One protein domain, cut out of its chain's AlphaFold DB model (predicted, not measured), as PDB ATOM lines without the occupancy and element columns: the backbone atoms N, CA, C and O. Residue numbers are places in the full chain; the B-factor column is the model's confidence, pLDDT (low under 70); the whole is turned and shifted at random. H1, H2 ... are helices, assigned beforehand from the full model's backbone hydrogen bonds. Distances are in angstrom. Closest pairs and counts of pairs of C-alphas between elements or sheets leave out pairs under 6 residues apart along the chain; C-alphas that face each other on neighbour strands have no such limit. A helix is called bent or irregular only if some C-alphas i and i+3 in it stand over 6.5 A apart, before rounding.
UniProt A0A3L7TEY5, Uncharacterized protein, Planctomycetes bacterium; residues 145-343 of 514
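What this domain is: This is residues 145 to 343 of the 514 residues of an uncharacterized protein of Planctomycetes bacterium (UniProt A0A3L7TEY5). Four helices, H1, H4, H6 and the shorter H7, stand side by side in a ring of four, each running opposite to the next, and H8 packs slantwise on the outside of H4 and H6. The short H2 sits beside H1, with H3 at one end of the bundle and H5 at the other. The printed part has 199 residues with eight named helices, H1 to H8 in order, and no named strand; its class is all helix. It is compact, with a radius of gyration of the C-alphas of 17.5 A, yet elongated, spanning 56 by 34 by 32 A.

How they stand to each other: H1, residues 145 to 181, touches H4, residues 214 to 240, at a shallow tilt of 21 degrees, opposite ways; their closest C-alphas, Ala 163 and Ala 228, are 4.2 A apart. With residues 164 to 169 alone H1 touches H2, residues 192 to 196, closest at the C-alphas of Ala 165 and Leu 194, 5.9 A. H4 touches the hub H6, residues 252 to 283, opposite ways at a shallow tilt of 23 degrees, closest at the C-alphas of Leu 227 and Ala 268, 5.0 A. H6 and H7, residues 292 to 305, form a helical hairpin at 30 degrees, with the C-alphas of Gln 269 and Ala 297 closest at 6.8 A. H7 also touches H1, closest at the C-alphas of Ala 165 and Val 293, 6.1 A. H1 and H6 are apart, while H4 and H7 are near each other. H8, residues 326 to 342, touches H6 at a steep tilt of 38 degrees, closest at the C-alphas of Cys 264 and Met 332, 5.9 A. H1, H4, H6, H7 and H8 make a bundle, helices side by side. H5, residues 243 to 250, and H6 only just touch, with 3 pairs of C-alphas within 8 A, and touch only at the corner. H3, residues 206 to 211, touches no helix. Every O i to N i+4 pair is within hydrogen-bond range in H1, H2, H3, H4, H7 and H8, against 3 of 4 in H5 and 27 of 28 in H6.

Where its parts are: H1 begins at C-alpha 145 (184.153, 107.605, 170.929) and is 53.4 A long; H6 is 45.4 A, H4 38.8 A, H8 24.4 A and H7 19.7 A. H8 ends at C-alpha 342 (202.215, 121.967, 158.047). H5 is irregular, but only just: C-alphas 247 and 250 are 6.9 A apart.

The domain as a whole: The C-alphas of Asp 145 and Gly 183, 56.8 A apart, are the two farthest apart. The printed part has no cut; H7 to H8, residues 306 to 325, is the long link. Mean pLDDT of the printed part is 86.0, with 24 residues under 70, among them 285 to 290 and 307 to 312.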
ATOM      1  N   ASP A 145     184.108 106.913 172.218       65.69
ATOM      2  CA  ASP A 145     184.153 107.605 170.929       65.69
ATOM      3  C   ASP A 145     183.100 108.723 170.848       65.69
ATOM      4  O   ASP A 145     183.420 109.884 170.586       65.69
ATOM      5  N   THR A 146     181.855 108.433 171.238       73.88
ATOM      6  CA  THR A 146     180.757 109.412 171.136       73.88
ATOM      7  C   THR A 146     180.966 110.637 172.044       73.88
ATOM      8  O   THR A 146     180.744 111.777 171.629       73.88
ATOM      9  N   ALA A 147     181.407 110.424 173.290       76.94
ATOM     10  CA  ALA A 147     181.636 111.507 174.250       76.94
ATOM     11  C   ALA A 147     182.877 112.343 173.899       76.94
ATOM     12  O   ALA A 147     182.846 113.572 174.004       76.94
ATOM     13  N   SER A 148     183.947 111.686 173.441       77.31
ATOM     14  CA  SER A 148     185.159 112.363 172.978       77.31
ATOM     15  C   SER A 148     184.854 113.203 171.748       77.31
ATOM     16  O   SER A 148     185.172 114.390 171.725       77.31
ATOM     17  N   MET A 149     184.141 112.650 170.766       78.69
ATOM     18  CA  MET A 149     183.771 113.397 169.570       78.69
ATOM     19  C   MET A 149     182.913 114.619 169.882       78.69
ATOM     20  O   MET A 149     183.207 115.707 169.391       78.69
ATOM     21  N   ALA A 150     181.931 114.483 170.776       84.62
ATOM     22  CA  ALA A 150     181.134 115.615 171.237       84.62
ATOM     23  C   ALA A 150     181.992 116.707 171.906       84.62
ATOM     24  O   ALA A 150     181.757 117.897 171.681       84.62
ATOM     25  N   LEU A 151     183.009 116.325 172.690       84.75
ATOM     26  CA  LEU A 151     183.955 117.274 173.275       84.75
ATOM     27  C   LEU A 151     184.740 118.014 172.184       84.75
ATOM     28  O   LEU A 151     184.808 119.239 172.229       84.75
ATOM     29  N   PHE A 152     185.290 117.317 171.188       84.12
ATOM     30  CA  PHE A 152     186.066 117.938 170.105       84.12
ATOM     31  C   PHE A 152     185.238 118.840 169.206       84.12
ATOM     32  O   PHE A 152     185.682 119.943 168.888       84.12
ATOM     33  N   THR A 153     184.023 118.426 168.850       87.31
ATOM     34  CA  THR A 153     183.078 119.286 168.136       87.31
ATOM     35  C   THR A 153     182.823 120.557 168.935       87.31
ATOM     36  O   THR A 153     182.994 121.651 168.405       87.31
ATOM     37  N   ARG A 154     182.545 120.435 170.239       91.06
ATOM     38  CA  ARG A 154     182.368 121.591 171.122       91.06
ATOM     39  C   ARG A 154     183.618 122.475 171.189       91.06
ATOM     40  O   ARG A 154     183.492 123.697 171.192       91.06
ATOM     41  N   GLN A 155     184.824 121.902 171.218       90.88
ATOM     42  CA  GLN A 155     186.053 122.703 171.230       90.88
ATOM     43  C   GLN A 155     186.345 123.381 169.891       90.88
ATOM     44  O   GLN A 155     186.781 124.534 169.883       90.88
ATOM     45  N   SER A 156     186.042 122.722 168.774       92.19
ATOM     46  CA  SER A 156     186.081 123.323 167.441       92.19
ATOM     47  C   SER A 156     185.096 124.491 167.339       92.19
ATOM     48  O   SER A 156     185.485 125.587 166.944       92.19
ATOM     49  N   GLU A 157     183.859 124.319 167.815       92.50
ATOM     50  CA  GLU A 157     182.847 125.379 167.870       92.50
ATOM     51  C   GLU A 157     183.283 126.554 168.758       92.50
ATOM     52  O   GLU A 157     183.154 127.716 168.363       92.50
ATOM     53  N   SER A 158     183.846 126.284 169.940       94.94
ATOM     54  CA  SER A 158     184.405 127.317 170.823       94.94
ATOM     55  C   SER A 158     185.550 128.083 170.149       94.94
ATOM     56  O   SER A 158     185.582 129.318 170.212       94.94
ATOM     57  N   ALA A 159     186.451 127.382 169.453       94.88
ATOM     58  CA  ALA A 159     187.542 127.985 168.691       94.88
ATOM     59  C   ALA A 159     187.016 128.851 167.532       94.88
ATOM     60  O   ALA A 159     187.414 130.011 167.406       94.88
ATOM     61  N   GLN A 160     186.049 128.351 166.759       95.00
ATOM     62  CA  GLN A 160     185.380 129.085 165.681       95.00
ATOM     63  C   GLN A 160     184.690 130.354 166.195       95.00
ATOM     64  O   GLN A 160     184.784 131.434 165.594       95.00
ATOM     65  N   ARG A 161     183.988 130.241 167.329       95.81
ATOM     66  CA  ARG A 161     183.284 131.356 167.972       95.81
ATOM     67  C   ARG A 161     184.267 132.443 168.389       95.81
ATOM     68  O   ARG A 161     184.030 133.622 168.114       95.81
ATOM     69  N   LEU A 162     185.388 132.051 168.995       96.94
ATOM     70  CA  LEU A 162     186.462 132.963 169.375       96.94
ATOM     71  C   LEU A 162     187.128 133.609 168.153       96.94
ATOM     72  O   LEU A 162     187.289 134.833 168.128       96.94
ATOM     73  N   ALA A 163     187.453 132.829 167.120       94.75
ATOM     74  CA  ALA A 163     188.040 133.321 165.875       94.75
ATOM     75  C   ALA A 163     187.142 134.371 165.206       94.75
ATOM     76  O   ALA A 163     187.596 135.460 164.837       94.75
ATOM     77  N   SER A 164     185.841 134.086 165.130       92.62
ATOM     78  CA  SER A 164     184.830 134.990 164.576       92.62
ATOM     79  C   SER A 164     184.738 136.299 165.361       92.62
ATOM     80  O   SER A 164     184.738 137.382 164.763       92.62
ATOM     81  N   ALA A 165     184.707 136.223 166.694       95.88
ATOM     82  CA  ALA A 165     184.641 137.387 167.573       95.88
ATOM     83  C   ALA A 165     185.909 138.258 167.482       95.88
ATOM     84  O   ALA A 165     185.825 139.474 167.293       95.88
ATOM     85  N   ALA A 166     187.094 137.646 167.539       95.88
ATOM     86  CA  ALA A 166     188.370 138.346 167.407       95.88
ATOM     87  C   ALA A 166     188.540 138.977 166.011       95.88
ATOM     88  O   ALA A 166     188.947 140.137 165.888       95.88
ATOM     89  N   GLY A 167     188.141 138.261 164.956       93.19
ATOM     90  CA  GLY A 167     188.134 138.760 163.583       93.19
ATOM     91  C   GLY A 167     187.199 139.958 163.389       93.19
ATOM     92  O   GLY A 167     187.581 140.939 162.744       93.19
ATOM     93  N   ALA A 168     186.003 139.921 163.984       91.44
ATOM     94  CA  ALA A 168     185.068 141.048 164.009       91.44
ATOM     95  C   ALA A 168     185.683 142.278 164.689       91.44
ATOM     96  O   ALA A 168     185.721 143.365 164.103       91.44
ATOM     97  N   GLN A 169     186.285 142.095 165.868       94.75
ATOM     98  CA  GLN A 169     186.954 143.178 166.587       94.75
ATOM     99  C   GLN A 169     188.102 143.796 165.772       94.75
ATOM    100  O   GLN A 169     188.230 145.021 165.691       94.75
ATOM    101  N   ARG A 170     188.913 142.969 165.098       95.06
ATOM    102  CA  ARG A 170     189.970 143.429 164.183       95.06
ATOM    103  C   ARG A 170     189.409 144.274 163.039       95.06
ATOM    104  O   ARG A 170     189.928 145.365 162.792       95.06
ATOM    105  N   ARG A 171     188.381 143.794 162.328       92.31
ATOM    106  CA  ARG A 171     187.756 144.534 161.212       92.31
ATOM    107  C   ARG A 171     187.207 145.876 161.682       92.31
ATOM    108  O   ARG A 171     187.409 146.894 161.021       92.31
ATOM    109  N   ARG A 172     186.594 145.900 162.863       91.62
ATOM    110  CA  ARG A 172     186.076 147.120 163.478       91.62
ATOM    111  C   ARG A 172     187.174 148.139 163.774       91.62
ATOM    112  O   ARG A 172     187.063 149.293 163.363       91.62
ATOM    113  N   LEU A 173     188.279 147.715 164.386       93.31
ATOM    114  CA  LEU A 173     189.445 148.577 164.621       93.31
ATOM    115  C   LEU A 173     190.036 149.122 163.311       93.31
ATOM    116  O   LEU A 173     190.423 150.291 163.237       93.31
ATOM    117  N   GLN A 174     190.069 148.309 162.251       91.88
ATOM    118  CA  GLN A 174     190.499 148.749 160.921       91.88
ATOM    119  C   GLN A 174     189.552 149.794 160.318       91.88
ATOM    120  O   GLN A 174     190.032 150.789 159.768       91.88
ATOM    121  N   ALA A 175     188.235 149.606 160.448       89.69
ATOM    122  CA  ALA A 175     187.230 150.559 159.985       89.69
ATOM    123  C   ALA A 175     187.351 151.906 160.714       89.69
ATOM    124  O   ALA A 175     187.379 152.951 160.064       89.69
ATOM    125  N   ILE A 176     187.527 151.885 162.041       92.62
ATOM    126  CA  ILE A 176     187.773 153.082 162.865       92.62
ATOM    127  C   ILE A 176     189.019 153.819 162.405       92.62
ATOM    128  O   ILE A 176     188.973 155.019 162.131       92.62
ATOM    129  N   ARG A 177     190.129 153.097 162.257       94.38
ATOM    130  CA  ARG A 177     191.386 153.660 161.763       94.38
ATOM    131  C   ARG A 177     191.221 154.316 160.392       94.38
ATOM    132  O   ARG A 177     191.683 155.445 160.213       94.38
ATOM    133  N   LYS A 178     190.565 153.635 159.446       90.38
ATOM    134  CA  LYS A 178     190.338 154.133 158.080       90.38
ATOM    135  C   LYS A 178     189.477 155.393 158.081       90.38
ATOM    136  O   LYS A 178     189.847 156.378 157.460       90.38
ATOM    137  N   ALA A 179     188.365 155.396 158.801       92.25
ATOM    138  CA  ALA A 179     187.496 156.564 158.853       92.25
ATOM    139  C   ALA A 179     188.183 157.763 159.531       92.25
ATOM    140  O   ALA A 179     188.148 158.858 158.972       92.25
ATOM    141  N   ARG A 180     188.939 157.548 160.620       92.69
ATOM    142  CA  ARG A 180     189.748 158.612 161.245       92.69
ATOM    143  C   ARG A 180     190.814 159.180 160.313       92.69
ATOM    144  O   ARG A 180     191.092 160.371 160.374       92.69
ATOM    145  N   HIS A 181     191.407 158.353 159.452       90.75
ATOM    146  CA  HIS A 181     192.345 158.824 158.426       90.75
ATOM    147  C   HIS A 181     191.677 159.794 157.436       90.75
ATOM    148  O   HIS A 181     192.331 160.691 156.921       90.75
ATOM    149  N   HIS A 182     190.370 159.660 157.206       93.38
ATOM    150  CA  HIS A 182     189.580 160.567 156.370       93.38
ATOM    151  C   HIS A 182     188.933 161.723 157.152       93.38
ATOM    152  O   HIS A 182     188.042 162.379 156.624       93.38
ATOM    153  N   GLY A 183     189.325 161.960 158.410       93.31
ATOM    154  CA  GLY A 183     188.723 163.000 159.254       93.31
ATOM    155  C   GLY A 183     187.292 162.696 159.714       93.31
ATOM    156  O   GLY A 183     186.642 163.560 160.292       93.31
ATOM    157  N   ASN A 184     186.805 161.472 159.494       92.31
ATOM    158  CA  ASN A 184     185.451 161.057 159.837       92.31
ATOM    159  C   ASN A 184     185.450 160.143 161.066       92.31
ATOM    160  O   ASN A 184     186.351 159.325 161.264       92.31
ATOM    161  N   TRP A 185     184.385 160.216 161.861       87.19
ATOM    162  CA  TRP A 185     184.051 159.138 162.788       87.19
ATOM    163  C   TRP A 185     183.197 158.118 162.028       87.19
ATOM    164  O   TRP A 185     182.195 158.519 161.431       87.19
ATOM    165  N   PRO A 186     183.555 156.821 161.986       85.62
ATOM    166  CA  PRO A 186     182.649 155.838 161.412       85.62
ATOM    167  C   PRO A 186     181.316 155.875 162.162       85.62
ATOM    168  O   PRO A 186     181.281 155.842 163.393       85.62
ATOM    169  N   THR A 187     180.211 155.867 161.421       82.38
ATOM    170  CA  THR A 187     178.928 155.409 161.950       82.38
ATOM    171  C   THR A 187     179.086 153.929 162.263       82.38
ATOM    172  O   THR A 187     178.938 153.077 161.384       82.38
ATOM    173  N   LEU A 188     179.487 153.636 163.499       74.88
ATOM    174  CA  LEU A 188     179.676 152.283 163.990       74.88
ATOM    175  C   LEU A 188     178.310 151.613 164.073       74.88
ATOM    176  O   LEU A 188     177.619 151.700 165.085       74.88
ATOM    177  N   ARG A 189     177.911 150.938 162.995       75.31
ATOM    178  CA  ARG A 189     176.889 149.907 163.126       75.31
ATOM    179  C   ARG A 189     177.480 148.818 164.025       75.31
ATOM    180  O   ARG A 189     178.656 148.492 163.838       75.31
ATOM    181  N   PRO A 190     176.727 148.297 165.008       68.69
ATOM    182  CA  PRO A 190     177.167 147.136 165.764       68.69
ATOM    183  C   PRO A 190     177.630 146.071 164.771       68.69
ATOM    184  O   PRO A 190     176.893 145.760 163.833       68.69
ATOM    185  N   ASP A 191     178.859 145.563 164.914       73.12
ATOM    186  CA  ASP A 191     179.232 144.373 164.155       73.12
ATOM    187  C   ASP A 191     178.257 143.279 164.586       73.12
ATOM    188  O   ASP A 191     178.198 142.915 165.766       73.12
ATOM    189  N   ASN A 192     177.457 142.803 163.631       83.50
ATOM    190  CA  ASN A 192     176.422 141.815 163.899       83.50
ATOM    191  C   ASN A 192     177.001 140.577 164.591       83.50
ATOM    192  O   ASN A 192     176.276 139.915 165.313       83.50
ATOM    193  N   THR A 193     178.285 140.268 164.412       90.31
ATOM    194  CA  THR A 193     178.955 139.134 165.059       90.31
ATOM    195  C   THR A 193     179.042 139.315 166.572       90.31
ATOM    196  O   THR A 193     178.566 138.464 167.314       90.31
ATOM    197  N   LEU A 194     179.602 140.432 167.049       91.12
ATOM    198  CA  LEU A 194     179.772 140.673 168.488       91.12
ATOM    199  C   LEU A 194     178.422 140.821 169.189       91.12
ATOM    200  O   LEU A 194     178.231 140.282 170.275       91.12
ATOM    201  N   ALA A 195     177.475 141.491 168.525       90.06
ATOM    202  CA  ALA A 195     176.109 141.627 169.011       90.06
ATOM    203  C   ALA A 195     175.388 140.271 169.092       90.06
ATOM    204  O   ALA A 195     174.783 139.975 170.113       90.06
ATOM    205  N   LYS A 196     175.500 139.412 168.065       92.69
ATOM    206  CA  LYS A 196     174.932 138.048 168.079       92.69
ATOM    207  C   LYS A 196     175.497 137.187 169.206       92.69
ATOM    208  O   LYS A 196     174.787 136.340 169.731       92.69
ATOM    209  N   LEU A 197     176.762 137.399 169.557       92.62
ATOM    210  CA  LEU A 197     177.433 136.690 170.643       92.62
ATOM    211  C   LEU A 197     177.224 137.349 172.017       92.62
ATOM    212  O   LEU A 197     177.789 136.874 172.997       92.62
ATOM    213  N   ASN A 198     176.443 138.435 172.100       93.31
ATOM    214  CA  ASN A 198     176.233 139.224 173.318       93.31
ATOM    215  C   ASN A 198     177.545 139.662 173.996       93.31
ATOM    216  O   ASN A 198     177.637 139.750 175.220       93.31
ATOM    217  N   LEU A 199     178.581 139.940 173.201       91.94
ATOM    218  CA  LEU A 199     179.890 140.332 173.711       91.94
ATOM    219  C   LEU A 199     179.978 141.849 173.861       91.94
ATOM    220  O   LEU A 199     179.682 142.606 172.936       91.94
ATOM    221  N   HIS A 200     180.470 142.293 175.017       90.62
ATOM    222  CA  HIS A 200     180.759 143.703 175.256       90.62
ATOM    223  C   HIS A 200     181.857 144.213 174.306       90.62
ATOM    224  O   HIS A 200     182.985 143.706 174.303       90.62
ATOM    225  N   ASP A 201     181.545 145.255 173.536       90.12
ATOM    226  CA  ASP A 201     182.467 145.887 172.596       90.12
ATOM    227  C   ASP A 201     182.925 147.253 173.109       90.12
ATOM    228  O   ASP A 201     182.247 148.272 172.972       90.12
ATOM    229  N   TRP A 202     184.137 147.276 173.654       89.44
ATOM    230  CA  TRP A 202     184.782 148.478 174.174       89.44
ATOM    231  C   TRP A 202     185.021 149.570 173.120       89.44
ATOM    232  O   TRP A 202     185.225 150.725 173.478       89.44
ATOM    233  N   THR A 203     184.979 149.255 171.820       89.88
ATOM    234  CA  THR A 203     185.110 150.280 170.768       89.88
ATOM    235  C   THR A 203     183.840 151.106 170.578       89.88
ATOM    236  O   THR A 203     183.840 152.057 169.798       89.88
ATOM    237  N   LEU A 204     182.757 150.765 171.282       89.06
ATOM    238  CA  LEU A 204     181.590 151.631 171.439       89.06
ATOM    239  C   LEU A 204     181.857 152.800 172.404       89.06
ATOM    240  O   LEU A 204     181.146 153.801 172.335       89.06
ATOM    241  N   ASP A 205     182.884 152.718 173.260       87.44
ATOM    242  CA  ASP A 205     183.299 153.846 174.095       87.44
ATOM    243  C   ASP A 205     184.032 154.891 173.243       87.44
ATOM    244  O   ASP A 205     185.227 154.796 172.941       87.44
ATOM    245  N   ARG A 206     183.286 155.922 172.849       88.44
ATOM    246  CA  ARG A 206     183.794 157.025 172.035       88.44
ATOM    247  C   ARG A 206     184.927 157.794 172.718       88.44
ATOM    248  O   ARG A 206     185.883 158.157 172.036       88.44
ATOM    249  N   SER A 207     184.846 158.013 174.031       86.56
ATOM    250  CA  SER A 207     185.866 158.759 174.780       86.56
ATOM    251  C   SER A 207     187.206 158.032 174.718       86.56
ATOM    252  O   SER A 207     188.238 158.617 174.386       86.56
ATOM    253  N   LEU A 208     187.179 156.718 174.936       86.75
ATOM    254  CA  LEU A 208     188.355 155.872 174.795       86.75
ATOM    255  C   LEU A 208     188.911 155.902 173.369       86.75
ATOM    256  O   LEU A 208     190.116 156.059 173.160       86.75
ATOM    257  N   MET A 209     188.042 155.769 172.372       89.94
ATOM    258  CA  MET A 209     188.451 155.771 170.971       89.94
ATOM    259  C   MET A 209     189.098 157.077 170.515       89.94
ATOM    260  O   MET A 209     190.036 157.042 169.713       89.94
ATOM    261  N   GLU A 210     188.620 158.213 171.008       89.81
ATOM    262  CA  GLU A 210     189.188 159.528 170.709       89.81
ATOM    263  C   GLU A 210     190.599 159.679 171.297       89.81
ATOM    264  O   GLU A 210     191.476 160.246 170.641       89.81
ATOM    265  N   GLN A 211     190.859 159.082 172.464       89.62
ATOM    266  CA  GLN A 211     192.166 159.118 173.131       89.62
ATOM    267  C   GLN A 211     193.223 158.210 172.484       89.62
ATOM    268  O   GLN A 211     194.426 158.447 172.628       89.62
ATOM    269  N   LEU A 212     192.818 157.155 171.776       91.12
ATOM    270  CA  LEU A 212     193.770 156.255 171.129       91.12
ATOM    271  C   LEU A 212     194.400 156.892 169.889       91.12
ATOM    272  O   LEU A 212     193.739 157.557 169.096       91.12
ATOM    273  N   THR A 213     195.690 156.647 169.672       93.00
ATOM    274  CA  THR A 213     196.398 157.088 168.462       93.00
ATOM    275  C   THR A 213     196.239 156.078 167.319       93.00
ATOM    276  O   THR A 213     195.943 154.904 167.548       93.00
ATOM    277  N   GLN A 214     196.490 156.497 166.073       93.25
ATOM    278  CA  GLN A 214     196.461 155.593 164.911       93.25
ATOM    279  C   GLN A 214     197.418 154.388 165.047       93.25
ATOM    280  O   GLN A 214     196.993 153.261 164.764       93.25
ATOM    281  N   PRO A 215     198.669 154.554 165.532       94.62
ATOM    282  CA  PRO A 215     199.532 153.418 165.846       94.62
ATOM    283  C   PRO A 215     198.953 152.492 166.921       94.62
ATOM    284  O   PRO A 215     199.062 151.277 166.787       94.62
ATOM    285  N   ALA A 216     198.296 153.034 167.955       92.88
ATOM    286  CA  ALA A 216     197.688 152.220 169.006       92.88
ATOM    287  C   ALA A 216     196.527 151.367 168.470       92.88
ATOM    288  O   ALA A 216     196.462 150.181 168.781       92.88
ATOM    289  N   LEU A 217     195.664 151.934 167.617       93.44
ATOM    290  CA  LEU A 217     194.587 151.196 166.943       93.44
ATOM    291  C   LEU A 217     195.129 150.106 166.009       93.44
ATOM    292  O   LEU A 217     194.583 149.004 165.960       93.44
ATOM    293  N   LYS A 218     196.213 150.398 165.275       93.81
ATOM    294  CA  LYS A 218     196.888 149.411 164.419       93.81
ATOM    295  C   LYS A 218     197.436 148.247 165.246       93.81
ATOM    296  O   LYS A 218     197.248 147.101 164.854       93.81
ATOM    297  N   GLU A 219     198.076 148.542 166.373       94.50
ATOM    298  CA  GLU A 219     198.630 147.526 167.273       94.50
ATOM    299  C   GLU A 219     197.530 146.666 167.909       94.50
ATOM    300  O   GLU A 219     197.632 145.445 167.887       94.50
ATOM    301  N   ALA A 220     196.427 147.267 168.371       94.06
ATOM    302  CA  ALA A 220     195.260 146.517 168.846       94.06
ATOM    303  C   ALA A 220     194.714 145.576 167.767       94.06
ATOM    304  O   ALA A 220     194.476 144.397 168.012       94.06
ATOM    305  N   GLY A 221     194.546 146.095 166.545       94.50
ATOM    306  CA  GLY A 221     194.064 145.311 165.412       94.50
ATOM    307  C   GLY A 221     195.008 144.168 165.036       94.50
ATOM    308  O   GLY A 221     194.538 143.140 164.553       94.50
ATOM    309  N   ARG A 222     196.318 144.324 165.275       94.50
ATOM    310  CA  ARG A 222     197.307 143.254 165.112       94.50
ATOM    311  C   ARG A 222     197.097 142.161 166.156       94.50
ATOM    312  O   ARG A 222     196.951 141.014 165.762       94.50
ATOM    313  N   TRP A 223     196.983 142.506 167.439       95.94
ATOM    314  CA  TRP A 223     196.746 141.525 168.506       95.94
ATOM    315  C   TRP A 223     195.445 140.740 168.331       95.94
ATOM    316  O   TRP A 223     195.465 139.515 168.399       95.94
ATOM    317  N   TYR A 224     194.336 141.412 168.010       96.50
ATOM    318  CA  TYR A 224     193.085 140.718 167.679       96.50
ATOM    319  C   TYR A 224     193.189 139.873 166.404       96.50
ATOM    320  O   TYR A 224     192.507 138.862 166.287       96.50
ATOM    321  N   GLY A 225     194.048 140.261 165.457       94.31
ATOM    322  CA  GLY A 225     194.373 139.430 164.299       94.31
ATOM    323  C   GLY A 225     195.068 138.138 164.688       94.31
ATOM    324  O   GLY A 225     194.605 137.083 164.289       94.31
ATOM    325  N   LEU A 226     196.100 138.220 165.525       95.69
ATOM    326  CA  LEU A 226     196.833 137.047 166.004       95.69
ATOM    327  C   LEU A 226     195.953 136.126 166.850       95.69
ATOM    328  O   LEU A 226     196.048 134.912 166.721       95.69
ATOM    329  N   LEU A 227     195.066 136.699 167.668       96.94
ATOM    330  CA  LEU A 227     194.085 135.933 168.434       96.94
ATOM    331  C   LEU A 227     193.121 135.180 167.507       96.94
ATOM    332  O   LEU A 227     192.863 134.002 167.730       96.94
ATOM    333  N   ALA A 228     192.621 135.844 166.458       95.25
ATOM    334  CA  ALA A 228     191.759 135.212 165.464       95.25
ATOM    335  C   ALA A 228     192.493 134.103 164.697       95.25
ATOM    336  O   ALA A 228     191.974 132.999 164.591       95.25
ATOM    337  N   ASP A 229     193.711 134.377 164.225       92.56
ATOM    338  CA  ASP A 229     194.513 133.432 163.446       92.56
ATOM    339  C   ASP A 229     194.876 132.183 164.281       92.56
ATOM    340  O   ASP A 229     194.796 131.063 163.780       92.56
ATOM    341  N   ALA A 230     195.210 132.352 165.568       96.19
ATOM    342  CA  ALA A 230     195.470 131.241 166.486       96.19
ATOM    343  C   ALA A 230     194.214 130.408 166.787       96.19
ATOM    344  O   ALA A 230     194.287 129.181 166.829       96.19
ATOM    345  N   ALA A 231     193.059 131.057 166.971       96.31
ATOM    346  CA  ALA A 231     191.793 130.363 167.192       96.31
ATOM    347  C   ALA A 231     191.345 129.582 165.943       96.31
ATOM    348  O   ALA A 231     190.945 128.429 166.069       96.31
ATOM    349  N   THR A 232     191.494 130.151 164.743       93.12
ATOM    350  CA  THR A 232     191.237 129.445 163.475       93.12
ATOM    351  C   THR A 232     192.169 128.250 163.291       93.12
ATOM    352  O   THR A 232     191.726 127.192 162.862       93.12
ATOM    353  N   GLU A 233     193.453 128.368 163.640       94.19
ATOM    354  CA  GLU A 233     194.364 127.221 163.554       94.19
ATOM    355  C   GLU A 233     193.948 126.072 164.486       94.19
ATOM    356  O   GLU A 233     194.093 124.910 164.113       94.19
ATOM    357  N   LEU A 234     193.405 126.376 165.669       94.31
ATOM    358  CA  LEU A 234     192.872 125.367 166.590       94.31
ATOM    359  C   LEU A 234     191.568 124.747 166.092       94.31
ATOM    360  O   LEU A 234     191.451 123.528 166.114       94.31
ATOM    361  N   GLU A 235     190.629 125.557 165.596       93.69
ATOM    362  CA  GLU A 235     189.400 125.079 164.944       93.69
ATOM    363  C   GLU A 235     189.734 124.079 163.833       93.69
ATOM    364  O   GLU A 235     189.247 122.950 163.834       93.69
ATOM    365  N   GLU A 236     190.618 124.471 162.916       88.50
ATOM    366  CA  GLU A 236     191.002 123.633 161.785       88.50
ATOM    367  C   GLU A 236     191.807 122.411 162.205       88.50
ATOM    368  O   GLU A 236     191.737 121.380 161.543       88.50
ATOM    369  N   TRP A 237     192.605 122.505 163.268       90.62
ATOM    370  CA  TRP A 237     193.269 121.336 163.830       90.62
ATOM    371  C   TRP A 237     192.239 120.350 164.389       90.62
ATOM    372  O   TRP A 237     192.258 119.193 163.990       90.62
ATOM    373  N   PHE A 238     191.272 120.803 165.191       89.19
ATOM    374  CA  PHE A 238     190.209 119.940 165.714       89.19
ATOM    375  C   PHE A 238     189.375 119.267 164.616       89.19
ATOM    376  O   PHE A 238     188.969 118.126 164.792       89.19
ATOM    377  N   LEU A 239     189.149 119.938 163.482       85.88
ATOM    378  CA  LEU A 239     188.429 119.357 162.341       85.88
ATOM    379  C   LEU A 239     189.228 118.294 161.573       85.88
ATOM    380  O   LEU A 239     188.640 117.539 160.805       85.88
ATOM    381  N   ARG A 240     190.556 118.267 161.726       84.06
ATOM    382  CA  ARG A 240     191.446 117.349 160.997       84.06
ATOM    383  C   ARG A 240     191.874 116.143 161.809       84.06
ATOM    384  O   ARG A 240     192.228 115.130 161.221       84.06
ATOM    385  N   VAL A 241     191.901 116.265 163.131       83.62
ATOM    386  CA  VAL A 241     192.346 115.169 163.986       83.62
ATOM    387  C   VAL A 241     191.281 114.074 163.974       83.62
ATOM    388  O   VAL A 241     190.145 114.308 164.383       83.62
ATOM    389  N   SER A 242     191.645 112.888 163.481       81.69
ATOM    390  CA  SER A 242     190.747 111.730 163.470       81.69
ATOM    391  C   SER A 242     190.534 111.187 164.882       81.69
ATOM    392  O   SER A 242     191.367 111.396 165.765       81.69
ATOM    393  N   VAL A 243     189.460 110.428 165.095       74.56
ATOM    394  CA  VAL A 243     189.185 109.745 166.371       74.56
ATOM    395  C   VAL A 243     190.383 108.910 166.839       74.56
ATOM    396  O   VAL A 243     190.766 108.951 168.005       74.56
ATOM    397  N   GLU A 244     191.048 108.203 165.932       76.38
ATOM    398  CA  GLU A 244     192.228 107.386 166.232       76.38
ATOM    399  C   GLU A 244     193.414 108.247 166.686       76.38
ATOM    400  O   GLU A 244     194.123 107.902 167.633       76.38
ATOM    401  N   GLN A 245     193.605 109.408 166.056       76.31
ATOM    402  CA  GLN A 245     194.611 110.387 166.466       76.31
ATOM    403  C   GLN A 245     194.254 111.059 167.804       76.31
ATOM    404  O   GLN A 245     195.148 111.476 168.543       76.31
ATOM    405  N   LEU A 246     192.967 111.121 168.157       68.38
ATOM    406  CA  LEU A 246     192.504 111.592 169.462       68.38
ATOM    407  C   LEU A 246     192.858 110.618 170.580       68.38
ATOM    408  O   LEU A 246     193.360 111.052 171.615       68.38
ATOM    409  N   TYR A 247     192.706 109.311 170.369       68.94
ATOM    410  CA  TYR A 247     193.246 108.312 171.302       68.94
ATOM    411  C   TYR A 247     194.772 108.435 171.437       68.94
ATOM    412  O   TYR A 247     195.343 108.201 172.505       68.94
ATOM    413  N   ALA A 248     195.435 108.889 170.374       70.81
ATOM    414  CA  ALA A 248     196.851 109.214 170.362       70.81
ATOM    415  C   ALA A 248     197.206 110.582 170.981       70.81
ATOM    416  O   ALA A 248     198.374 110.955 170.944       70.81
ATOM    417  N   LEU A 249     196.291 111.317 171.627       64.12
ATOM    418  CA  LEU A 249     196.658 112.510 172.413       64.12
ATOM    419  C   LEU A 249     197.589 112.196 173.590       64.12
ATOM    420  O   LEU A 249     198.314 113.076 174.054       64.12
ATOM    421  N   HIS A 250     197.618 110.938 174.036       67.75
ATOM    422  CA  HIS A 250     198.644 110.440 174.953       67.75
ATOM    423  C   HIS A 250     200.027 110.333 174.301       67.75
ATOM    424  O   HIS A 250     201.039 110.308 175.003       67.75
ATOM    425  N   GLN A 251     200.101 110.283 172.969       78.56
ATOM    426  CA  GLN A 251     201.370 110.272 172.266       78.56
ATOM    427  C   GLN A 251     202.010 111.673 172.334       78.56
ATOM    428  O   GLN A 251     201.349 112.684 172.050       78.56
ATOM    429  N   PRO A 252     203.303 111.763 172.695       81.56
ATOM    430  CA  PRO A 252     203.977 113.035 172.947       81.56
ATOM    431  C   PRO A 252     203.871 114.054 171.806       81.56
ATOM    432  O   PRO A 252     203.773 115.253 172.062       81.56
ATOM    433  N   GLN A 253     203.858 113.602 170.551       84.00
ATOM    434  CA  GLN A 253     203.830 114.474 169.379       84.00
ATOM    435  C   GLN A 253     202.490 115.195 169.188       84.00
ATOM    436  O   GLN A 253     202.491 116.390 168.891       84.00
ATOM    437  N   PHE A 254     201.353 114.530 169.420       83.19
ATOM    438  CA  PHE A 254     200.036 115.172 169.324       83.19
ATOM    439  C   PHE A 254     199.837 116.159 170.468       83.19
ATOM    440  O   PHE A 254     199.407 117.293 170.243       83.19
ATOM    441  N   ARG A 255     200.250 115.775 171.682       83.94
ATOM    442  CA  ARG A 255     200.240 116.673 172.841       83.94
ATOM    443  C   ARG A 255     201.105 117.907 172.604       83.94
ATOM    444  O   ARG A 255     200.661 119.014 172.901       83.94
ATOM    445  N   ALA A 256     202.305 117.745 172.047       87.31
ATOM    446  CA  ALA A 256     203.187 118.862 171.714       87.31
ATOM    447  C   ALA A 256     202.568 119.780 170.647       87.31
ATOM    448  O   ALA A 256     202.546 120.998 170.827       87.31
ATOM    449  N   ALA A 257     201.997 119.207 169.585       89.50
ATOM    450  CA  ALA A 257     201.346 119.951 168.510       89.50
ATOM    451  C   ALA A 257     200.116 120.740 168.991       89.50
ATOM    452  O   ALA A 257     199.893 121.871 168.548       89.50
ATOM    453  N   PHE A 258     199.323 120.166 169.898       90.25
ATOM    454  CA  PHE A 258     198.204 120.857 170.533       90.25
ATOM    455  C   PHE A 258     198.693 121.958 171.483       90.25
ATOM    456  O   PHE A 258     198.253 123.104 171.389       90.25
ATOM    457  N   THR A 259     199.670 121.640 172.338       90.19
ATOM    458  CA  THR A 259     200.269 122.585 173.294       90.19
ATOM    459  C   THR A 259     200.826 123.814 172.590       90.19
ATOM    460  O   THR A 259     200.572 124.935 173.022       90.19
ATOM    461  N   GLU A 260     201.525 123.633 171.468       93.25
ATOM    462  CA  GLU A 260     202.071 124.744 170.688       93.25
ATOM    463  C   GLU A 260     200.973 125.695 170.182       93.25
ATOM    464  O   GLU A 260     201.124 126.920 170.237       93.25
ATOM    465  N   ARG A 261     199.846 125.146 169.716       94.00
ATOM    466  CA  ARG A 261     198.711 125.930 169.210       94.00
ATOM    467  C   ARG A 261     198.008 126.697 170.325       94.00
ATOM    468  O   ARG A 261     197.763 127.898 170.184       94.00
ATOM    469  N   VAL A 262     197.741 126.037 171.452       93.69
ATOM    470  CA  VAL A 262     197.150 126.681 172.635       93.69
ATOM    471  C   VAL A 262     198.091 127.750 173.196       93.69
ATOM    472  O   VAL A 262     197.634 128.822 173.591       93.69
ATOM    473  N   GLU A 263     199.407 127.526 173.166       92.88
ATOM    474  CA  GLU A 263     200.397 128.526 173.571       92.88
ATOM    475  C   GLU A 263     200.340 129.774 172.677       92.88
ATOM    476  O   GLU A 263     200.365 130.891 173.197       92.88
ATOM    477  N   CYS A 264     200.183 129.618 171.357       95.06
ATOM    478  CA  CYS A 264     199.981 130.756 170.453       95.06
ATOM    479  C   CYS A 264     198.715 131.547 170.814       95.06
ATOM    480  O   CYS A 264     198.761 132.777 170.891       95.06
ATOM    481  N   LEU A 265     197.599 130.866 171.103       95.62
ATOM    482  CA  LEU A 265     196.364 131.535 171.521       95.62
ATOM    483  C   LEU A 265     196.543 132.287 172.850       95.62
ATOM    484  O   LEU A 265     196.139 133.446 172.966       95.62
ATOM    485  N   ALA A 266     197.187 131.660 173.836       93.81
ATOM    486  CA  ALA A 266     197.438 132.258 175.144       93.81
ATOM    487  C   ALA A 266     198.354 133.490 175.057       93.81
ATOM    488  O   ALA A 266     198.061 134.519 175.669       93.81
ATOM    489  N   ILE A 267     199.423 133.435 174.252       93.44
ATOM    490  CA  ILE A 267     200.310 134.584 174.020       93.44
ATOM    491  C   ILE A 267     199.546 135.725 173.338       93.44
ATOM    492  O   ILE A 267     199.678 136.876 173.763       93.44
ATOM    493  N   ALA A 268     198.724 135.431 172.325       95.44
ATOM    494  CA  ALA A 268     197.910 136.439 171.651       95.44
ATOM    495  C   ALA A 268     196.918 137.105 172.619       95.44
ATOM    496  O   ALA A 268     196.838 138.334 172.670       95.44
ATOM    497  N   GLN A 269     196.226 136.312 173.440       94.62
ATOM    498  CA  GLN A 269     195.308 136.807 174.467       94.62
ATOM    499  C   GLN A 269     196.024 137.673 175.510       94.62
ATOM    500  O   GLN A 269     195.543 138.756 175.852       94.62
ATOM    501  N   ARG A 270     197.198 137.250 175.992       93.00
ATOM    502  CA  ARG A 270     198.011 138.056 176.914       93.00
ATOM    503  C   ARG A 270     198.430 139.377 176.274       93.00
ATOM    504  O   ARG A 270     198.329 140.411 176.926       93.00
ATOM    505  N   GLY A 271     198.827 139.364 175.002       93.75
ATOM    506  CA  GLY A 271     199.175 140.576 174.260       93.75
ATOM    507  C   GLY A 271     197.999 141.546 174.125       93.75
ATOM    508  O   GLY A 271     198.168 142.749 174.323       93.75
ATOM    509  N   VAL A 272     196.783 141.037 173.885       93.38
ATOM    510  CA  VAL A 272     195.553 141.848 173.913       93.38
ATOM    511  C   VAL A 272     195.331 142.461 175.302       93.38
ATOM    512  O   VAL A 272     195.059 143.659 175.403       93.38
ATOM    513  N   LEU A 273     195.432 141.664 176.371       90.69
ATOM    514  CA  LEU A 273     195.218 142.122 177.747       90.69
ATOM    515  C   LEU A 273     196.233 143.189 178.158       90.69
ATOM    516  O   LEU A 273     195.839 144.247 178.639       90.69
ATOM    517  N   GLU A 274     197.520 142.958 177.920       90.62
ATOM    518  CA  GLU A 274     198.578 143.919 178.221       90.62
ATOM    519  C   GLU A 274     198.416 145.209 177.410       90.62
ATOM    520  O   GLU A 274     198.559 146.320 177.940       90.62
ATOM    521  N   TRP A 275     198.065 145.087 176.126       92.12
ATOM    522  CA  TRP A 275     197.764 146.246 175.297       92.12
ATOM    523  C   TRP A 275     196.610 147.053 175.898       92.12
ATOM    524  O   TRP A 275     196.746 148.269 176.047       92.12
ATOM    525  N   ILE A 276     195.518 146.403 176.319       87.88
ATOM    526  CA  ILE A 276     194.418 147.093 176.996       87.88
ATOM    527  C   ILE A 276     194.895 147.711 178.296       87.88
ATOM    528  O   ILE A 276     194.715 148.906 178.462       87.88
ATOM    529  N   GLU A 277     195.524 146.977 179.205       85.56
ATOM    530  CA  GLU A 277     195.911 147.497 180.520       85.56
ATOM    531  C   GLU A 277     196.865 148.693 180.420       85.56
ATOM    532  O   GLU A 277     196.682 149.702 181.111       85.56
ATOM    533  N   SER A 278     197.852 148.624 179.522       88.00
ATOM    534  CA  SER A 278     198.818 149.705 179.293       88.00
ATOM    535  C   SER A 278     198.170 150.987 178.752       88.00
ATOM    536  O   SER A 278     198.693 152.087 178.964       88.00
ATOM    537  N   ARG A 279     197.026 150.870 178.067       86.44
ATOM    538  CA  ARG A 279     196.262 151.996 177.504       86.44
ATOM    539  C   ARG A 279     195.117 152.435 178.410       86.44
ATOM    540  O   ARG A 279     194.941 153.632 178.593       86.44
ATOM    541  N   ALA A 280     194.432 151.500 179.052       72.19
ATOM    542  CA  ALA A 280     193.375 151.692 180.036       72.19
ATOM    543  C   ALA A 280     193.868 152.499 181.235       72.19
ATOM    544  O   ALA A 280     193.223 153.472 181.617       72.19
ATOM    545  N   LYS A 281     195.055 152.171 181.770       74.88
ATOM    546  CA  LYS A 281     195.691 152.950 182.847       74.88
ATOM    547  C   LYS A 281     195.940 154.400 182.426       74.88
ATOM    548  O   LYS A 281     195.706 155.312 183.210       74.88
ATOM    549  N   LYS A 282     196.367 154.623 181.177       77.56
ATOM    550  CA  LYS A 282     196.590 155.973 180.629       77.56
ATOM    551  C   LYS A 282     195.277 156.721 180.378       77.56
ATOM    552  O   LYS A 282     195.215 157.918 180.621       77.56
ATOM    553  N   ALA A 283     194.244 156.004 179.945       69.75
ATOM    554  CA  ALA A 283     192.919 156.531 179.633       69.75
ATOM    555  C   ALA A 283     191.977 156.623 180.852       69.75
ATOM    556  O   ALA A 283     190.836 157.055 180.713       69.75
ATOM    557  N   ARG A 284     192.438 156.215 182.046       72.56
ATOM    558  CA  ARG A 284     191.632 156.102 183.277       72.56
ATOM    559  C   ARG A 284     190.360 155.261 183.103       72.56
ATOM    560  O   ARG A 284     189.347 155.530 183.749       72.56
ATOM    561  N   LEU A 285     190.405 154.234 182.255       65.94
ATOM    562  CA  LEU A 285     189.298 153.286 182.160       65.94
ATOM    563  C   LEU A 285     189.143 152.558 183.490       65.94
ATOM    564  O   LEU A 285     190.130 152.145 184.106       65.94
ATOM    565  N   LYS A 286     187.894 152.369 183.919       67.81
ATOM    566  CA  LYS A 286     187.602 151.499 185.056       67.81
ATOM    567  C   LYS A 286     188.075 150.090 184.693       67.81
ATOM    568  O   LYS A 286     187.700 149.561 183.649       67.81
ATOM    569  N   SER A 287     188.893 149.489 185.556       57.00
ATOM    570  CA  SER A 287     189.521 148.171 185.365       57.00
ATOM    571  C   SER A 287     188.536 147.019 185.124       57.00
ATOM    572  O   SER A 287     188.958 145.926 184.767       57.00
ATOM    573  N   THR A 288     187.236 147.250 185.313       55.69
ATOM    574  CA  THR A 288     186.165 146.264 185.161       55.69
ATOM    575  C   THR A 288     185.632 146.125 183.734       55.69
ATOM    576  O   THR A 288     184.864 145.207 183.471       55.69
ATOM    577  N   GLN A 289     186.025 146.987 182.793       65.19
ATOM    578  CA  GLN A 289     185.557 146.907 181.405       65.19
ATOM    579  C   GLN A 289     186.500 146.060 180.544       65.19
ATOM    580  O   GLN A 289     187.131 146.551 179.606       65.19
ATOM    581  N   PHE A 290     186.605 144.766 180.851       69.75
ATOM    582  CA  PHE A 290     187.170 143.821 179.890       69.75
ATOM    583  C   PHE A 290     186.226 143.713 178.685       69.75
ATOM    584  O   PHE A 290     185.001 143.774 178.806       69.75
ATOM    585  N   CYS A 291     186.790 143.603 177.487       82.19
ATOM    586  CA  CYS A 291     185.985 143.337 176.304       82.19
ATOM    587  C   CYS A 291     185.515 141.882 176.305       82.19
ATOM    588  O   CYS A 291     186.244 140.988 176.738       82.19
ATOM    589  N   GLY A 292     184.298 141.651 175.808       91.31
ATOM    590  CA  GLY A 292     183.695 140.323 175.762       91.31
ATOM    591  C   GLY A 292     184.527 139.316 174.967       91.31
ATOM    592  O   GLY A 292     184.532 138.145 175.312       91.31
ATOM    593  N   VAL A 293     185.308 139.756 173.974       94.50
ATOM    594  CA  VAL A 293     186.228 138.870 173.235       94.50
ATOM    595  C   VAL A 293     187.320 138.302 174.151       94.50
ATOM    596  O   VAL A 293     187.678 137.138 174.025       94.50
ATOM    597  N   GLN A 294     187.834 139.088 175.098       92.19
ATOM    598  CA  GLN A 294     188.858 138.646 176.044       92.19
ATOM    599  C   GLN A 294     188.278 137.731 177.108       92.19
ATOM    600  O   GLN A 294     188.957 136.787 177.498       92.19
ATOM    601  N   ALA A 295     187.062 138.022 177.575       91.44
ATOM    602  CA  ALA A 295     186.340 137.128 178.471       91.44
ATOM    603  C   ALA A 295     186.127 135.772 177.786       91.44
ATOM    604  O   ALA A 295     186.548 134.754 178.320       91.44
ATOM    605  N   LEU A 296     185.637 135.789 176.541       95.06
ATOM    606  CA  LEU A 296     185.475 134.593 175.722       95.06
ATOM    607  C   LEU A 296     186.796 133.834 175.538       95.06
ATOM    608  O   LEU A 296     186.841 132.632 175.756       95.06
ATOM    609  N   ALA A 297     187.886 134.521 175.190       94.44
ATOM    610  CA  ALA A 297     189.195 133.889 175.041       94.44
ATOM    611  C   ALA A 297     189.680 133.235 176.345       94.44
ATOM    612  O   ALA A 297     190.265 132.155 176.314       94.44
ATOM    613  N   PHE A 298     189.443 133.884 177.489       91.44
ATOM    614  CA  PHE A 298     189.802 133.347 178.797       91.44
ATOM    615  C   PHE A 298     188.958 132.124 179.168       91.44
ATOM    616  O   PHE A 298     189.516 131.136 179.638       91.44
ATOM    617  N   GLU A 299     187.647 132.178 178.928       91.75
ATOM    618  CA  GLU A 299     186.724 131.052 179.106       91.75
ATOM    619  C   GLU A 299     187.154 129.859 178.250       91.75
ATOM    620  O   GLU A 299     187.340 128.769 178.781       91.75
ATOM    621  N   THR A 300     187.414 130.082 176.959       92.88
ATOM    622  CA  THR A 300     187.883 129.047 176.029       92.88
ATOM    623  C   THR A 300     189.209 128.433 176.483       92.88
ATOM    624  O   THR A 300     189.338 127.213 176.537       92.88
ATOM    625  N   LEU A 301     190.192 129.252 176.875       91.19
ATOM    626  CA  LEU A 301     191.470 128.748 177.387       91.19
ATOM    627  C   LEU A 301     191.296 127.975 178.698       91.19
ATOM    628  O   LEU A 301     191.906 126.926 178.873       91.19
ATOM    629  N   SER A 302     190.464 128.464 179.615       87.81
ATOM    630  CA  SER A 302     190.203 127.794 180.892       87.81
ATOM    631  C   SER A 302     189.509 126.449 180.698       87.81
ATOM    632  O   SER A 302     189.871 125.486 181.370       87.81
ATOM    633  N   GLU A 303     188.576 126.358 179.750       87.75
ATOM    634  CA  GLU A 303     187.932 125.098 179.375       87.75
ATOM    635  C   GLU A 303     188.959 124.080 178.859       87.75
ATOM    636  O   GLU A 303     188.933 122.926 179.273       87.75
ATOM    637  N   TRP A 304     189.915 124.497 178.023       85.56
ATOM    638  CA  TRP A 304     190.919 123.588 177.448       85.56
ATOM    639  C   TRP A 304     192.027 123.185 178.420       85.56
ATOM    640  O   TRP A 304     192.573 122.084 178.324       85.56
ATOM    641  N   LEU A 305     192.371 124.069 179.353       81.75
ATOM    642  CA  LEU A 305     193.401 123.822 180.364       81.75
ATOM    643  C   LEU A 305     192.874 123.034 181.565       81.75
ATOM    644  O   LEU A 305     193.669 122.604 182.401       81.75
ATOM    645  N   ALA A 306     191.558 122.835 181.658       77.50
ATOM    646  CA  ALA A 306     190.964 122.078 182.739       77.50
ATOM    647  C   ALA A 306     191.504 120.627 182.761       77.50
ATOM    648  O   ALA A 306     191.752 120.041 181.699       77.50
ATOM    649  N   PRO A 307     191.681 120.017 183.952       69.56
ATOM    650  CA  PRO A 307     192.210 118.655 184.079       69.56
ATOM    651  C   PRO A 307     191.393 117.597 183.329       69.56
ATOM    652  O   PRO A 307     191.931 116.576 182.923       69.56
ATOM    653  N   ASN A 308     190.097 117.849 183.145       67.00
ATOM    654  CA  ASN A 308     189.147 116.994 182.438       67.00
ATOM    655  C   ASN A 308     189.038 117.290 180.930       67.00
ATOM    656  O   ASN A 308     188.198 116.687 180.266       67.00
ATOM    657  N   ALA A 309     189.835 118.221 180.403       69.75
ATOM    658  CA  ALA A 309     189.965 118.474 178.972       69.75
ATOM    659  C   ALA A 309     191.320 117.948 178.482       69.75
ATOM    660  O   ALA A 309     191.469 116.751 178.265       69.75
ATOM    661  N   PHE A 310     192.326 118.818 178.347       64.19
ATOM    662  CA  PHE A 310     193.634 118.433 177.806       64.19
ATOM    663  C   PHE A 310     194.776 118.465 178.829       64.19
ATOM    664  O   PHE A 310     195.856 117.951 178.537       64.19
ATOM    665  N   ALA A 311     194.578 119.093 179.998       67.44
ATOM    666  CA  ALA A 311     195.606 119.257 181.036       67.44
ATOM    667  C   ALA A 311     196.968 119.736 180.473       67.44
ATOM    668  O   ALA A 311     198.037 119.176 180.753       67.44
ATOM    669  N   VAL A 312     196.932 120.753 179.606       65.62
ATOM    670  CA  VAL A 312     198.139 121.320 178.994       65.62
ATOM    671  C   VAL A 312     198.791 122.309 179.949       65.62
ATOM    672  O   VAL A 312     198.149 123.224 180.454       65.62
ATOM    673  N   PHE A 313     200.097 122.165 180.152       72.62
ATOM    674  CA  PHE A 313     200.883 123.158 180.871       72.62
ATOM    675  C   PHE A 313     201.419 124.208 179.896       72.62
ATOM    676  O   PHE A 313     202.107 123.882 178.931       72.62
ATOM    677  N   LEU A 314     201.096 125.479 180.139       76.06
ATOM    678  CA  LEU A 314     201.529 126.595 179.297       76.06
ATOM    679  C   LEU A 314     202.680 127.353 179.957       76.06
ATOM    680  O   LEU A 314     202.464 128.360 180.636       76.06
ATOM    681  N   ASP A 315     203.909 126.904 179.704       68.81
ATOM    682  CA  ASP A 315     205.134 127.487 180.269       68.81
ATOM    683  C   ASP A 315     205.258 129.000 180.042       68.81
ATOM    684  O   ASP A 315     205.657 129.755 180.943       68.81
ATOM    685  N   ARG A 316     204.930 129.460 178.825       61.62
ATOM    686  CA  ARG A 316     205.127 130.859 178.413       61.62
ATOM    687  C   ARG A 316     203.835 131.657 178.307       61.62
ATOM    688  O   ARG A 316     203.902 132.881 178.406       61.62
ATOM    689  N   GLY A 317     202.688 131.003 178.109       59.56
ATOM    690  CA  GLY A 317     201.434 131.655 177.710       59.56
ATOM    691  C   GLY A 317     200.674 132.376 178.829       59.56
ATOM    692  O   GLY A 317     200.090 133.425 178.579       59.56
ATOM    693  N   MET A 318     200.707 131.863 180.065       66.44
ATOM    694  CA  MET A 318     199.765 132.285 181.125       66.44
ATOM    695  C   MET A 318     200.370 133.121 182.262       66.44
ATOM    696  O   MET A 318     199.670 133.506 183.198       66.44
ATOM    697  N   LYS A 319     201.660 133.458 182.192       74.44
ATOM    698  CA  LYS A 319     202.310 134.329 183.186       74.44
ATOM    699  C   LYS A 319     201.940 135.789 182.915       74.44
ATOM    700  O   LYS A 319     202.449 136.378 181.960       74.44
ATOM    701  N   ARG A 320     201.003 136.335 183.705       71.50
ATOM    702  CA  ARG A 320     200.463 137.708 183.576       71.50
ATOM    703  C   ARG A 320     201.473 138.793 183.960       71.50
ATOM    704  O   ARG A 320     201.387 139.911 183.473       71.50
ATOM    705  N   ASP A 321     202.407 138.465 184.838       78.44
ATOM    706  CA  ASP A 321     203.475 139.341 185.326       78.44
ATOM    707  C   ASP A 321     204.558 139.627 184.276       78.44
ATOM    708  O   ASP A 321     205.302 140.601 184.405       78.44
ATOM    709  N   ARG A 322     204.632 138.816 183.217       83.31
ATOM    710  CA  ARG A 322     205.602 138.978 182.137       83.31
ATOM    711  C   ARG A 322     204.969 139.659 180.915       83.31
ATOM    712  O   ARG A 322     204.068 139.068 180.313       83.31
ATOM    713  N   PRO A 323     205.462 140.841 180.501       87.44
ATOM    714  CA  PRO A 323     204.988 141.492 179.287       87.44
ATOM    715  C   PRO A 323     205.355 140.670 178.045       87.44
ATOM    716  O   PRO A 323     206.425 140.058 177.993       87.44
ATOM    717  N   VAL A 324     204.488 140.677 177.034       91.81
ATOM    718  CA  VAL A 324     204.752 140.081 175.726       91.81
ATOM    719  C   VAL A 324     205.717 140.973 174.966       91.81
ATOM    720  O   VAL A 324     205.396 142.076 174.517       91.81
ATOM    721  N   THR A 325     206.930 140.477 174.787       92.06
ATOM    722  CA  THR A 325     207.965 141.187 174.041       92.06
ATOM    723  C   THR A 325     207.660 141.208 172.539       92.06
ATOM    724  O   THR A 325     206.977 140.336 171.997       92.06
ATOM    725  N   ALA A 326     208.223 142.185 171.818       90.25
ATOM    726  CA  ALA A 326     208.106 142.242 170.357       90.25
ATOM    727  C   ALA A 326     208.654 140.975 169.674       90.25
ATOM    728  O   ALA A 326     208.084 140.533 168.678       90.25
ATOM    729  N   ARG A 327     209.711 140.389 170.251       91.50
ATOM    730  CA  ARG A 327     210.310 139.125 169.815       91.50
ATOM    731  C   ARG A 327     209.357 137.946 170.010       91.50
ATOM    732  O   ARG A 327     209.165 137.184 169.077       91.50
ATOM    733  N   GLU A 328     208.723 137.811 171.177       91.38
ATOM    734  CA  GLU A 328     207.739 136.739 171.416       91.38
ATOM    735  C   GLU A 328     206.551 136.826 170.454       91.38
ATOM    736  O   GLU A 328     206.076 135.802 169.967       91.38
ATOM    737  N   ARG A 329     206.094 138.042 170.132       94.19
ATOM    738  CA  ARG A 329     205.051 138.249 169.121       94.19
ATOM    739  C   ARG A 329     205.495 137.778 167.733       94.19
ATOM    740  O   ARG A 329     204.723 137.118 167.050       94.19
ATOM    741  N   GLU A 330     206.705 138.133 167.309       90.94
ATOM    742  CA  GLU A 330     207.258 137.715 166.013       90.94
ATOM    743  C   GLU A 330     207.475 136.197 165.947       90.94
ATOM    744  O   GLU A 330     207.103 135.555 164.967       90.94
ATOM    745  N   GLU A 331     208.004 135.597 167.015       92.00
ATOM    746  CA  GLU A 331     208.129 134.143 167.137       92.00
ATOM    747  C   GLU A 331     206.758 133.462 167.024       92.00
ATOM    748  O   GLU A 331     206.622 132.487 166.288       92.00
ATOM    749  N   MET A 332     205.728 133.990 167.690       93.94
ATOM    750  CA  MET A 332     204.355 133.486 167.591       93.94
ATOM    751  C   MET A 332     203.781 133.623 166.171       93.94
ATOM    752  O   MET A 332     203.181 132.680 165.666       93.94
ATOM    753  N   GLU A 333     203.983 134.761 165.501       91.81
ATOM    754  CA  GLU A 333     203.573 134.963 164.102       91.81
ATOM    755  C   GLU A 333     204.199 133.916 163.176       91.81
ATOM    756  O   GLU A 333     203.503 133.276 162.385       91.81
ATOM    757  N   ASN A 334     205.504 133.686 163.320       88.31
ATOM    758  CA  ASN A 334     206.223 132.680 162.546       88.31
ATOM    759  C   ASN A 334     205.726 131.260 162.847       88.31
ATOM    760  O   ASN A 334     205.584 130.456 161.922       88.31
ATOM    761  N   ARG A 335     205.401 130.951 164.111       94.12
ATOM    762  CA  ARG A 335     204.786 129.669 164.489       94.12
ATOM    763  C   ARG A 335     203.424 129.483 163.835       94.12
ATOM    764  O   ARG A 335     203.208 128.440 163.236       94.12
ATOM    765  N   LEU A 336     202.540 130.481 163.863       90.38
ATOM    766  CA  LEU A 336     201.229 130.397 163.204       90.38
ATOM    767  C   LEU A 336     201.359 130.193 161.686       90.38
ATOM    768  O   LEU A 336     200.644 129.379 161.101       90.38
ATOM    769  N   ILE A 337     202.319 130.863 161.042       84.56
ATOM    770  CA  ILE A 337     202.627 130.639 159.620       84.56
ATOM    771  C   ILE A 337     203.110 129.202 159.383       84.56
ATOM    772  O   ILE A 337     202.707 128.574 158.410       84.56
ATOM    773  N   ARG A 338     203.958 128.659 160.257       90.75
ATOM    774  CA  ARG A 338     204.431 127.272 160.151       90.75
ATOM    775  C   ARG A 338     203.307 126.260 160.373       90.75
ATOM    776  O   ARG A 338     203.170 125.340 159.576       90.75
ATOM    777  N   LEU A 339     202.505 126.434 161.423       88.88
ATOM    778  CA  LEU A 339     201.399 125.541 161.780       88.88
ATOM    779  C   LEU A 339     200.348 125.494 160.665       88.88
ATOM    780  O   LEU A 339     199.922 124.412 160.277       88.88
ATOM    781  N   SER A 340     200.029 126.651 160.079       81.81
ATOM    782  CA  SER A 340     199.112 126.740 158.936       81.81
ATOM    783  C   SER A 340     199.661 126.145 157.635       81.81
ATOM    784  O   SER A 340     198.872 125.769 156.775       81.81
ATOM    785  N   LYS A 341     200.988 126.041 157.473       75.88
ATOM    786  CA  LYS A 341     201.619 125.352 156.333       75.88
ATOM    787  C   LYS A 341     201.656 123.843 156.529       75.88
ATOM    788  O   LYS A 341     201.130 123.127 155.694       75.88
ATOM    789  N   SER A 342     202.173 123.391 157.674       76.50
ATOM    790  CA  SER A 342     202.215 121.967 158.047       76.50
ATOM    791  C   SER A 342     200.825 121.332 158.048       76.50
ATOM    792  O   SER A 342     200.689 120.125 157.904       76.50
ATOM    793  N   ALA A 343     199.782 122.150 158.183       61.72
ATOM    794  CA  ALA A 343     198.413 121.711 158.074       61.72
ATOM    795  C   ALA A 343     198.013 121.114 156.715       61.72
ATOM    796  O   ALA A 343     197.065 120.333 156.672       61.72
TER     797      ALA A 343